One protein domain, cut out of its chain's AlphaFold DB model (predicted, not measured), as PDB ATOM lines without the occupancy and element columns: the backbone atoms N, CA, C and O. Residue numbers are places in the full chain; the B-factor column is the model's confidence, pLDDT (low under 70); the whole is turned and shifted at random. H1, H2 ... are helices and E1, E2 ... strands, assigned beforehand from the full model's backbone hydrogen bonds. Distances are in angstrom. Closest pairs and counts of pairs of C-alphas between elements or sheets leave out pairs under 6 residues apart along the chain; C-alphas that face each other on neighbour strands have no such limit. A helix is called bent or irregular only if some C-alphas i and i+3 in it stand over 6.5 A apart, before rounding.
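AT A GLANCE: This is residues 63 to 146 of the 147 residues of an uncharacterized protein of Crenobacter sedimenti (UniProt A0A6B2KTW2). Three helices run lengthwise in a triangle, with H3 packed along both H1 and H2, and an antiparallel hairpin of E1 and E2 covers the side of H1 and H2 away from H3. The 84 printed residues hold two named strands and then three named helices, in the order E1, E2, H1, H2, H3, and the class is mostly helix. The whole is compact, with a radius of gyration of the C-alphas of 13.0 A and spans of 41 by 31 by 18 A.

HOW THE PARTS SIT: Start at E1, residues 63 to 67, which forms an antiparallel hairpin with E2, residues 77 to 82; look for N 64 and O 80, 3.0 A, and N 80 and O 64, 2.8 A. Next comes H1, residues 85 to 99; its closest C-alpha to E2 is that of Ala 88, 6.3 A from that of Ala 82. In H2, residues 102 to 119, the C-alpha of Leu 105 is 5.6 A from that of Tyr 66 in E1, their closest pair. H1 and H2 are near each other, with 6 pairs of C-alphas within 10 A. H3, residues 123 to 144, touches H1 at a shallow tilt of 20 degrees, the same way, closest at the C-alphas of Ala 86 and Ala 133, 4.3 A. H2 and H3 touch as a helical hairpin, a shallow tilt of 13 degrees, opposite ways, closest at the C-alphas of Ala 117 and Ala 123, 5.9 A. E2 is apart from H2 and H3, and E1 is apart from H3. In H2 and H3 every O i to N i+4 pair is within hydrogen-bond range; in H1, 9 of 11 are.

IN THESE COORDINATES: Find C-alpha 63 at (87.996, 39.647, 45.615), where E1 begins; it is 13.8 A long, and E2 16.2 A. H1 starts at (81.122, 34.604, 46.874) and is 19.5 A long; it is irregular, C-alphas 95 and 98 being 9.4 A apart. H2 is 25.8 A long, and H3, 31.7 A, ends at C-alpha 144, (75.016, 36.227, 67.506).

THE WHOLE: The C-alphas of Arg 72 and Pro 121, 41.6 A, are the two farthest apart. The printed part has no cut; the E1 to E2 link is short, the others tight. In this model, pLDDT is under 70 at residues 70 to 76, 116 to 123, 125 and 143 to 146.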
ATOM      1  N   VAL A  63      87.021  39.438  44.545       78.75
ATOM      2  CA  VAL A  63      87.996  39.647  45.615       78.75
ATOM      3  C   VAL A  63      87.339  40.436  46.734       78.75
ATOM      4  O   VAL A  63      86.912  41.577  46.512       78.75
ATOM      5  N   LEU A  64      87.291  39.847  47.927       81.56
ATOM      6  CA  LEU A  64      86.699  40.467  49.106       81.56
ATOM      7  C   LEU A  64      87.686  40.456  50.274       81.56
ATOM      8  O   LEU A  64      88.327  39.446  50.560       81.56
ATOM      9  N   HIS A  65      87.826  41.599  50.936       82.50
ATOM     10  CA  HIS A  65      88.645  41.730  52.136       82.50
ATOM     11  C   HIS A  65      87.777  41.497  53.370       82.50
ATOM     12  O   HIS A  65      86.616  41.894  53.380       82.50
ATOM     13  N   TYR A  66      88.340  40.862  54.393       83.94
ATOM     14  CA  TYR A  66      87.671  40.660  55.676       83.94
ATOM     15  C   TYR A  66      88.609  41.003  56.826       83.94
ATOM     16  O   TYR A  66      89.832  40.866  56.706       83.94
ATOM     17  N   ARG A  67      88.034  41.409  57.956       83.75
ATOM     18  CA  ARG A  67      88.757  41.705  59.194       83.75
ATOM     19  C   ARG A  67      88.355  40.765  60.316       83.75
ATOM     20  O   ARG A  67      87.250  40.231  60.327       83.75
ATOM     21  N   LEU A  68      89.286  40.559  61.244       83.44
ATOM     22  CA  LEU A  68      89.038  39.791  62.459       83.44
ATOM     23  C   LEU A  68      89.082  40.713  63.686       83.44
ATOM     24  O   LEU A  68      90.002  41.525  63.807       83.44
ATOM     25  N   THR A  69      88.117  40.571  64.592       74.38
ATOM     26  CA  THR A  69      87.907  41.425  65.776       74.38
ATOM     27  C   THR A  69      88.990  41.245  66.848       74.38
ATOM     28  O   THR A  69      89.398  42.220  67.480       74.38
ATOM     29  N   ASP A  70      89.548  40.038  66.989       65.31
ATOM     30  CA  ASP A  70      90.432  39.672  68.113       65.31
ATOM     31  C   ASP A  70      91.929  39.584  67.768       65.31
ATOM     32  O   ASP A  70      92.730  39.015  68.516       65.31
ATOM     33  N   ALA A  71      92.355  40.154  66.640       58.38
ATOM     34  CA  ALA A  71      93.730  40.045  66.157       58.38
ATOM     35  C   ALA A  71      94.754  40.848  66.994       58.38
ATOM     36  O   ALA A  71      95.262  41.895  66.578       58.38
ATOM     37  N   ARG A  72      95.135  40.331  68.169       50.06
ATOM     38  CA  ARG A  72      96.350  40.746  68.891       50.06
ATOM     39  C   ARG A  72      97.582  40.126  68.226       50.06
ATOM     40  O   ARG A  72      98.098  39.108  68.667       50.06
ATOM     41  N   GLY A  73      98.050  40.782  67.166       45.19
ATOM     42  CA  GLY A  73      99.308  40.476  66.482       45.19
ATOM     43  C   GLY A  73      99.116  40.109  65.013       45.19
ATOM     44  O   GLY A  73      98.495  39.099  64.711       45.19
ATOM     45  N   GLY A  74      99.670  40.931  64.113       50.00
ATOM     46  CA  GLY A  74      99.925  40.652  62.687       50.00
ATOM     47  C   GLY A  74      98.725  40.383  61.765       50.00
ATOM     48  O   GLY A  74      98.572  41.061  60.754       50.00
ATOM     49  N   ASN A  75      97.863  39.427  62.103       55.50
ATOM     50  CA  ASN A  75      96.778  38.920  61.262       55.50
ATOM     51  C   ASN A  75      95.454  39.642  61.540       55.50
ATOM     52  O   ASN A  75      94.524  39.063  62.088       55.50
ATOM     53  N   LYS A  76      95.362  40.917  61.143       68.44
ATOM     54  CA  LYS A  76      94.152  41.756  61.298       68.44
ATOM     55  C   LYS A  76      93.010  41.427  60.324       68.44
ATOM     56  O   LYS A  76      91.984  42.102  60.333       68.44
ATOM     57  N   GLY A  77      93.188  40.432  59.463       71.50
ATOM     58  CA  GLY A  77      92.257  40.125  58.388       71.50
ATOM     59  C   GLY A  77      92.929  39.408  57.227       71.50
ATOM     60  O   GLY A  77      94.115  39.081  57.287       71.50
ATOM     61  N   GLY A  78      92.161  39.184  56.167       81.12
ATOM     62  CA  GLY A  78      92.620  38.507  54.964       81.12
ATOM     63  C   GLY A  78      91.853  38.944  53.724       81.12
ATOM     64  O   GLY A  78      91.050  39.877  53.738       81.12
ATOM     65  N   MET A  79      92.140  38.263  52.624       82.44
ATOM     66  CA  MET A  79      91.475  38.451  51.346       82.44
ATOM     67  C   MET A  79      90.999  37.086  50.866       82.44
ATOM     68  O   MET A  79      91.784  36.138  50.845       82.44
ATOM     69  N   ILE A  80      89.732  36.997  50.480       80.75
ATOM     70  CA  ILE A  80      89.192  35.839  49.780       80.75
ATOM     71  C   ILE A  80      89.116  36.144  48.290       80.75
ATOM     72  O   ILE A  80      88.727  37.237  47.878       80.75
ATOM     73  N   ILE A  81      89.530  35.167  47.491       80.75
ATOM     74  CA  ILE A  81      89.374  35.165  46.043       80.75
ATOM     75  C   ILE A  81      88.532  33.937  45.739       80.75
ATOM     76  O   ILE A  81      89.005  32.818  45.937       80.75
ATOM     77  N   ALA A  82      87.297  34.146  45.304       73.50
ATOM     78  CA  ALA A  82      86.364  33.055  45.074       73.50
ATOM     79  C   ALA A  82      85.622  33.221  43.751       73.50
ATOM     80  O   ALA A  82      85.376  34.341  43.288       73.50
ATOM     81  N   ASP A  83      85.295  32.076  43.158       71.19
ATOM     82  CA  ASP A  83      84.410  31.994  42.000       71.19
ATOM     83  C   ASP A  83      82.938  32.110  42.455       71.19
ATOM     84  O   ASP A  83      82.153  32.776  41.786       71.19
ATOM     85  N   ASP A  84      82.605  31.570  43.639       77.25
ATOM     86  CA  ASP A  84      81.324  31.758  44.335       77.25
ATOM     87  C   ASP A  84      81.533  32.530  45.648       77.25
ATOM     88  O   ASP A  84      82.215  32.077  46.574       77.25
ATOM     89  N   LEU A  85      80.969  33.735  45.714       77.62
ATOM     90  CA  LEU A  85      81.122  34.604  46.874       77.62
ATOM     91  C   LEU A  85      80.259  34.163  48.062       77.62
ATOM     92  O   LEU A  85      80.692  34.327  49.203       77.62
ATOM     93  N   ALA A  86      79.060  33.631  47.819       79.06
ATOM     94  CA  ALA A  86      78.147  33.239  48.885       79.06
ATOM     95  C   ALA A  86      78.726  32.056  49.669       79.06
ATOM     96  O   ALA A  86      78.774  32.103  50.902       79.06
ATOM     97  N   ASP A  87      79.269  31.067  48.959       80.38
ATOM     98  CA  ASP A  87      79.958  29.925  49.565       80.38
ATOM     99  C   ASP A  87      81.219  30.355  50.326       80.38
ATOM    100  O   ASP A  87      81.440  29.941  51.465       80.38
ATOM    101  N   ALA A  88      82.025  31.255  49.755       83.31
ATOM    102  CA  ALA A  88      83.226  31.746  50.430       83.31
ATOM    103  C   ALA A  88      82.907  32.538  51.712       83.31
ATOM    104  O   ALA A  88      83.624  32.434  52.711       83.31
ATOM    105  N   VAL A  89      81.824  33.318  51.704       83.12
ATOM    106  CA  VAL A  89      81.334  34.036  52.888       83.12
ATOM    107  C   VAL A  89      80.769  33.061  53.923       83.12
ATOM    108  O   VAL A  89      81.053  33.223  55.111       83.12
ATOM    109  N   LEU A  90      80.033  32.026  53.504       83.81
ATOM    110  CA  LEU A  90      79.575  30.953  54.393       83.81
ATOM    111  C   LEU A  90      80.748  30.267  55.097       83.81
ATOM    112  O   LEU A  90      80.711  30.104  56.319       83.81
ATOM    113  N   ASP A  91      81.802  29.934  54.357       84.31
ATOM    114  CA  ASP A  91      83.016  29.324  54.899       84.31
ATOM    115  C   ASP A  91      83.737  30.248  55.888       84.31
ATOM    116  O   ASP A  91      84.157  29.799  56.961       84.31
ATOM    117  N   LEU A  92      83.851  31.546  55.579       83.81
ATOM    118  CA  LEU A  92      84.432  32.534  56.494       83.81
ATOM    119  C   LEU A  92      83.637  32.630  57.797       83.81
ATOM    120  O   LEU A  92      84.220  32.559  58.881       83.81
ATOM    121  N   VAL A  93      82.313  32.755  57.698       84.81
ATOM    122  CA  VAL A  93      81.420  32.817  58.859       84.81
ATOM    123  C   VAL A  93      81.512  31.524  59.667       84.81
ATOM    124  O   VAL A  93      81.606  31.575  60.891       84.81
ATOM    125  N   ALA A  94      81.542  30.359  59.018       84.19
ATOM    126  CA  ALA A  94      81.644  29.071  59.696       84.19
ATOM    127  C   ALA A  94      82.985  28.889  60.422       84.19
ATOM    128  O   ALA A  94      83.001  28.339  61.529       84.19
ATOM    129  N   ARG A  95      84.084  29.356  59.812       82.38
ATOM    130  CA  ARG A  95      85.455  29.205  60.315       82.38
ATOM    131  C   ARG A  95      85.806  30.206  61.412       82.38
ATOM    132  O   ARG A  95      86.458  29.814  62.375       82.38
ATOM    133  N   TYR A  96      85.409  31.469  61.265       80.19
ATOM    134  CA  TYR A  96      85.837  32.548  62.161       80.19
ATOM    135  C   TYR A  96      84.746  33.020  63.127       80.19
ATOM    136  O   TYR A  96      85.100  33.512  64.196       80.19
ATOM    137  N   ARG A  97      83.456  32.807  62.817       79.50
ATOM    138  CA  ARG A  97      82.296  33.124  63.678       79.50
ATOM    139  C   ARG A  97      82.461  34.460  64.422       79.50
ATOM    140  O   ARG A  97      82.580  35.489  63.771       79.50
ATOM    141  N   SER A  98      82.573  34.414  65.750       75.50
ATOM    142  CA  SER A  98      82.665  35.562  66.658       75.50
ATOM    143  C   SER A  98      83.938  36.393  66.513       75.50
ATOM    144  O   SER A  98      84.007  37.516  67.006       75.50
ATOM    145  N   HIS A  99      84.967  35.848  65.864       79.75
ATOM    146  CA  HIS A  99      86.192  36.578  65.560       79.75
ATOM    147  C   HIS A  99      86.099  37.354  64.250       79.75
ATOM    148  O   HIS A  99      87.043  38.062  63.920       79.75
ATOM    149  N   LEU A 100      85.032  37.188  63.465       82.00
ATOM    150  CA  LEU A 100      84.852  37.865  62.188       82.00
ATOM    151  C   LEU A 100      84.152  39.205  62.408       82.00
ATOM    152  O   LEU A 100      83.107  39.265  63.050       82.00
ATOM    153  N   ASP A 101      84.705  40.275  61.841       84.69
ATOM    154  CA  ASP A 101      84.025  41.568  61.807       84.69
ATOM    155  C   ASP A 101      82.916  41.519  60.747       84.69
ATOM    156  O   ASP A 101      83.134  41.773  59.559       84.69
ATOM    157  N   LEU A 102      81.730  41.086  61.178       82.00
ATOM    158  CA  LEU A 102      80.563  40.943  60.311       82.00
ATOM    159  C   LEU A 102      80.056  42.295  59.791       82.00
ATOM    160  O   LEU A 102      79.422  42.316  58.737       82.00
ATOM    161  N   GLU A 103      80.324  43.400  60.494       82.38
ATOM    162  CA  GLU A 103      79.931  44.744  60.058       82.38
ATOM    163  C   GLU A 103      80.839  45.232  58.919       82.38
ATOM    164  O   GLU A 103      80.316  45.611  57.870       82.38
ATOM    165  N   ASP A 104      82.170  45.111  59.052       84.25
ATOM    166  CA  ASP A 104      83.113  45.409  57.952       84.25
ATOM    167  C   ASP A 104      82.840  44.497  56.748       84.25
ATOM    168  O   ASP A 104      82.756  44.969  55.617       84.25
ATOM    169  N   LEU A 105      82.617  43.196  56.968       83.69
ATOM    170  CA  LEU A 105      82.329  42.258  55.880       83.69
ATOM    171  C   LEU A 105      81.053  42.631  55.108       83.69
ATOM    172  O   LEU A 105      81.033  42.557  53.877       83.69
ATOM    173  N   LEU A 106      79.998  43.041  55.821       85.19
ATOM    174  CA  LEU A 106      78.747  43.495  55.217       85.19
ATOM    175  C   LEU A 106      78.966  44.750  54.364       85.19
ATOM    176  O   LEU A 106      78.488  44.801  53.230       85.19
ATOM    177  N   GLU A 107      79.721  45.723  54.878       84.62
ATOM    178  CA  GLU A 107      80.062  46.954  54.159       84.62
ATOM    179  C   GLU A 107      80.806  46.638  52.852       84.62
ATOM    180  O   GLU A 107      80.412  47.110  51.785       84.62
ATOM    181  N   ARG A 108      81.801  45.738  52.882       83.12
ATOM    182  CA  ARG A 108      82.545  45.326  51.672       83.12
ATOM    183  C   ARG A 108      81.673  44.648  50.624       83.12
ATOM    184  O   ARG A 108      81.881  44.856  49.426       83.12
ATOM    185  N   VAL A 109      80.725  43.813  51.048       83.50
ATOM    186  CA  VAL A 109      79.780  43.158  50.131       83.50
ATOM    187  C   VAL A 109      78.855  44.198  49.491       83.50
ATOM    188  O   VAL A 109      78.641  44.155  48.280       83.50
ATOM    189  N   GLN A 110      78.371  45.173  50.263       82.88
ATOM    190  CA  GLN A 110      77.506  46.246  49.759       82.88
ATOM    191  C   GLN A 110      78.240  47.195  48.800       82.88
ATOM    192  O   GLN A 110      77.708  47.509  47.734       82.88
ATOM    193  N   GLU A 111      79.484  47.583  49.102       81.31
ATOM    194  CA  GLU A 111      80.331  48.357  48.182       81.31
ATOM    195  C   GLU A 111      80.480  47.640  46.830       81.31
ATOM    196  O   GLU A 111      80.326  48.244  45.763       81.31
ATOM    197  N   ARG A 112      80.724  46.322  46.859       76.94
ATOM    198  CA  ARG A 112      80.814  45.503  45.644       76.94
ATOM    199  C   ARG A 112      79.489  45.415  44.895       76.94
ATOM    200  O   ARG A 112      79.521  45.430  43.667       76.94
ATOM    201  N   PHE A 113      78.357  45.369  45.595       75.31
ATOM    202  CA  PHE A 113      77.024  45.388  44.985       75.31
ATOM    203  C   PHE A 113      76.779  46.666  44.186       75.31
ATOM    204  O   PHE A 113      76.353  46.587  43.032       75.31
ATOM    205  N   CYS A 114      77.120  47.826  44.749       74.81
ATOM    206  CA  CYS A 114      76.989  49.108  44.059       74.81
ATOM    207  C   CYS A 114      77.859  49.166  42.793       74.81
ATOM    208  O   CYS A 114      77.359  49.490  41.719       74.81
ATOM    209  N   ILE A 115      79.128  48.753  42.878       70.94
ATOM    210  CA  ILE A 115      80.046  48.746  41.725       70.94
ATOM    211  C   ILE A 115      79.573  47.766  40.636       70.94
ATOM    212  O   ILE A 115      79.581  48.084  39.444       70.94
ATOM    213  N   ALA A 116      79.152  46.563  41.035       68.75
ATOM    214  CA  ALA A 116      78.657  45.527  40.130       68.75
ATOM    215  C   ALA A 116      77.390  45.962  39.385       68.75
ATOM    216  O   ALA A 116      77.251  45.685  38.192       68.75
ATOM    217  N   ALA A 117      76.490  46.670  40.073       62.84
ATOM    218  CA  ALA A 117      75.256  47.178  39.494       62.84
ATOM    219  C   ALA A 117      75.489  48.212  38.381       62.84
ATOM    220  O   ALA A 117      74.612  48.353  37.530       62.84
ATOM    221  N   GLU A 118      76.641  48.889  38.377       61.41
ATOM    222  CA  GLU A 118      76.983  49.939  37.413       61.41
ATOM    223  C   GLU A 118      77.860  49.453  36.242       61.41
ATOM    224  O   GLU A 118      77.857  50.085  35.189       61.41
ATOM    225  N   SER A 119      78.616  48.353  36.396       60.62
ATOM    226  CA  SER A 119      79.783  48.086  35.526       60.62
ATOM    227  C   SER A 119      79.888  46.692  34.879       60.62
ATOM    228  O   SER A 119      80.809  46.482  34.086       60.62
ATOM    229  N   ALA A 120      79.017  45.720  35.186       58.69
ATOM    230  CA  ALA A 120      79.232  44.321  34.774       58.69
ATOM    231  C   ALA A 120      78.376  43.853  33.565       58.69
ATOM    232  O   ALA A 120      77.183  44.150  33.513       58.69
ATOM    233  N   PRO A 121      78.938  43.059  32.624       58.34
ATOM    234  CA  PRO A 121      78.188  42.442  31.520       58.34
ATOM    235  C   PRO A 121      77.214  41.338  31.979       58.34
ATOM    236  O   PRO A 121      76.174  41.168  31.353       58.34
ATOM    237  N   ASP A 122      77.505  40.665  33.101       66.19
ATOM    238  CA  ASP A 122      76.629  39.703  33.800       66.19
ATOM    239  C   ASP A 122      76.178  40.267  35.162       66.19
ATOM    240  O   ASP A 122      76.298  39.634  36.214       66.19
ATOM    241  N   ALA A 123      75.695  41.514  35.161       67.06
ATOM    242  CA  ALA A 123      75.297  42.217  36.382       67.06
ATOM    243  C   ALA A 123      74.227  41.467  37.193       67.06
ATOM    244  O   ALA A 123      74.231  41.547  38.416       67.06
ATOM    245  N   GLU A 124      73.334  40.723  36.538       70.69
ATOM    246  CA  GLU A 124      72.236  40.033  37.221       70.69
ATOM    247  C   GLU A 124      72.718  38.835  38.050       70.69
ATOM    248  O   GLU A 124      72.395  38.737  39.231       70.69
ATOM    249  N   ALA A 125      73.561  37.968  37.478       69.31
ATOM    250  CA  ALA A 125      74.126  36.829  38.204       69.31
ATOM    251  C   ALA A 125      74.987  37.290  39.393       69.31
ATOM    252  O   ALA A 125      74.910  36.734  40.487       69.31
ATOM    253  N   LEU A 126      75.757  38.363  39.197       72.06
ATOM    254  CA  LEU A 126      76.587  38.944  40.248       72.06
ATOM    255  C   LEU A 126      75.747  39.595  41.361       72.06
ATOM    256  O   LEU A 126      76.086  39.462  42.535       72.06
ATOM    257  N   ARG A 127      74.629  40.254  41.020       75.38
ATOM    258  CA  ARG A 127      73.670  40.783  42.004       75.38
ATOM    259  C   ARG A 127      73.047  39.671  42.836       75.38
ATOM    260  O   ARG A 127      72.974  39.819  44.051       75.38
ATOM    261  N   VAL A 128      72.637  38.564  42.217       79.56
ATOM    262  CA  VAL A 128      72.086  37.411  42.947       79.56
ATOM    263  C   VAL A 128      73.115  36.873  43.945       79.56
ATOM    264  O   VAL A 128      72.815  36.801  45.135       79.56
ATOM    265  N   ALA A 129      74.351  36.621  43.505       77.88
ATOM    266  CA  ALA A 129      75.414  36.114  44.376       77.88
ATOM    267  C   ALA A 129      75.742  37.065  45.546       77.88
ATOM    268  O   ALA A 129      75.931  36.634  46.684       77.88
ATOM    269  N   LEU A 130      75.785  38.379  45.297       81.44
ATOM    270  CA  LEU A 130      76.045  39.369  46.345       81.44
ATOM    271  C   LEU A 130      74.861  39.514  47.319       81.44
ATOM    272  O   LEU A 130      75.085  39.669  48.519       81.44
ATOM    273  N   ALA A 131      73.618  39.423  46.837       83.94
ATOM    274  CA  ALA A 131      72.425  39.433  47.685       83.94
ATOM    275  C   ALA A 131      72.348  38.183  48.579       83.94
ATOM    276  O   ALA A 131      71.961  38.268  49.748       83.94
ATOM    277  N   GLU A 132      72.751  37.023  48.059       84.06
ATOM    278  CA  GLU A 132      72.861  35.788  48.837       84.06
ATOM    279  C   GLU A 132      73.944  35.899  49.915       84.06
ATOM    280  O   GLU A 132      73.672  35.609  51.085       84.06
ATOM    281  N   ALA A 133      75.130  36.407  49.564       82.50
ATOM    282  CA  ALA A 133      76.196  36.682  50.525       82.50
ATOM    283  C   ALA A 133      75.736  37.652  51.631       82.50
ATOM    284  O   ALA A 133      75.956  37.397  52.818       82.50
ATOM    285  N   GLU A 134      75.023  38.725  51.277       85.12
ATOM    286  CA  GLU A 134      74.442  39.659  52.246       85.12
ATOM    287  C   GLU A 134      73.445  38.963  53.188       85.12
ATOM    288  O   GLU A 134      73.490  39.151  54.411       85.12
ATOM    289  N   ALA A 135      72.549  38.135  52.647       84.88
ATOM    290  CA  ALA A 135      71.567  37.402  53.439       84.88
ATOM    291  C   ALA A 135      72.234  36.441  54.437       84.88
ATOM    292  O   ALA A 135      71.766  36.309  55.573       84.88
ATOM    293  N   VAL A 136      73.337  35.797  54.044       84.25
ATOM    294  CA  VAL A 136      74.150  34.946  54.925       84.25
ATOM    295  C   VAL A 136      74.730  35.760  56.082       84.25
ATOM    296  O   VAL A 136      74.547  35.374  57.240       84.25
ATOM    297  N   ILE A 137      75.358  36.903  55.795       83.81
ATOM    298  CA  ILE A 137      75.983  37.760  56.817       83.81
ATOM    299  C   ILE A 137      74.930  38.282  57.797       83.81
ATOM    300  O   ILE A 137      75.096  38.165  59.013       83.81
ATOM    301  N   ARG A 138      73.790  38.775  57.294       84.25
ATOM    302  CA  ARG A 138      72.690  39.260  58.145       84.25
ATOM    303  C   ARG A 138      72.126  38.159  59.044       84.25
ATOM    304  O   ARG A 138      71.845  38.413  60.216       84.25
ATOM    305  N   ARG A 139      71.977  36.931  58.533       83.44
ATOM    306  CA  ARG A 139      71.546  35.773  59.341       83.44
ATOM    307  C   ARG A 139      72.570  35.419  60.418       83.44
ATOM    308  O   ARG A 139      72.167  35.071  61.526       83.44
ATOM    309  N   ALA A 140      73.863  35.501  60.109       79.88
ATOM    310  CA  ALA A 140      74.933  35.257  61.072       79.88
ATOM    311  C   ALA A 140      74.920  36.303  62.198       79.88
ATOM    312  O   ALA A 140      74.832  35.934  63.367       79.88
ATOM    313  N   ALA A 141      74.852  37.590  61.848       78.62
ATOM    314  CA  ALA A 141      74.798  38.690  62.812       78.62
ATOM    315  C   ALA A 141      73.553  38.633  63.722       78.62
ATOM    316  O   ALA A 141      73.619  38.942  64.910       78.62
ATOM    317  N   GLN A 142      72.399  38.201  63.196       77.19
ATOM    318  CA  GLN A 142      71.184  38.003  64.000       77.19
ATOM    319  C   GLN A 142      71.282  36.807  64.954       77.19
ATOM    320  O   GLN A 142      70.711  36.857  66.043       77.19
ATOM    321  N   LYS A 143      71.989  35.736  64.565       68.00
ATOM    322  CA  LYS A 143      72.224  34.575  65.436       68.00
ATOM    323  C   LYS A 143      73.142  34.915  66.607       68.00
ATOM    324  O   LYS A 143      72.894  34.415  67.695       68.00
ATOM    325  N   GLU A 144      74.134  35.781  66.414       61.62
ATOM    326  CA  GLU A 144      75.016  36.227  67.506       61.62
ATOM    327  C   GLU A 144      74.332  37.195  68.485       61.62
ATOM    328  O   GLU A 144      74.749  37.309  69.633       61.62
ATOM    329  N   ARG A 145      73.244  37.860  68.070       59.53
ATOM    330  CA  ARG A 145      72.462  38.779  68.921       59.53
ATOM    331  C   ARG A 145      71.363  38.105  69.750       59.53
ATOM    332  O   ARG A 145      70.685  38.798  70.509       59.53
ATOM    333  N   LYS A 146      71.137  36.796  69.600       46.34
ATOM    334  CA  LYS A 146      70.118  36.072  70.371       46.34
ATOM    335  C   LYS A 146      70.783  35.432  71.607       46.34
ATOM    336  O   LYS A 146      71.660  34.597  71.400       46.34
TER     337      LYS A 146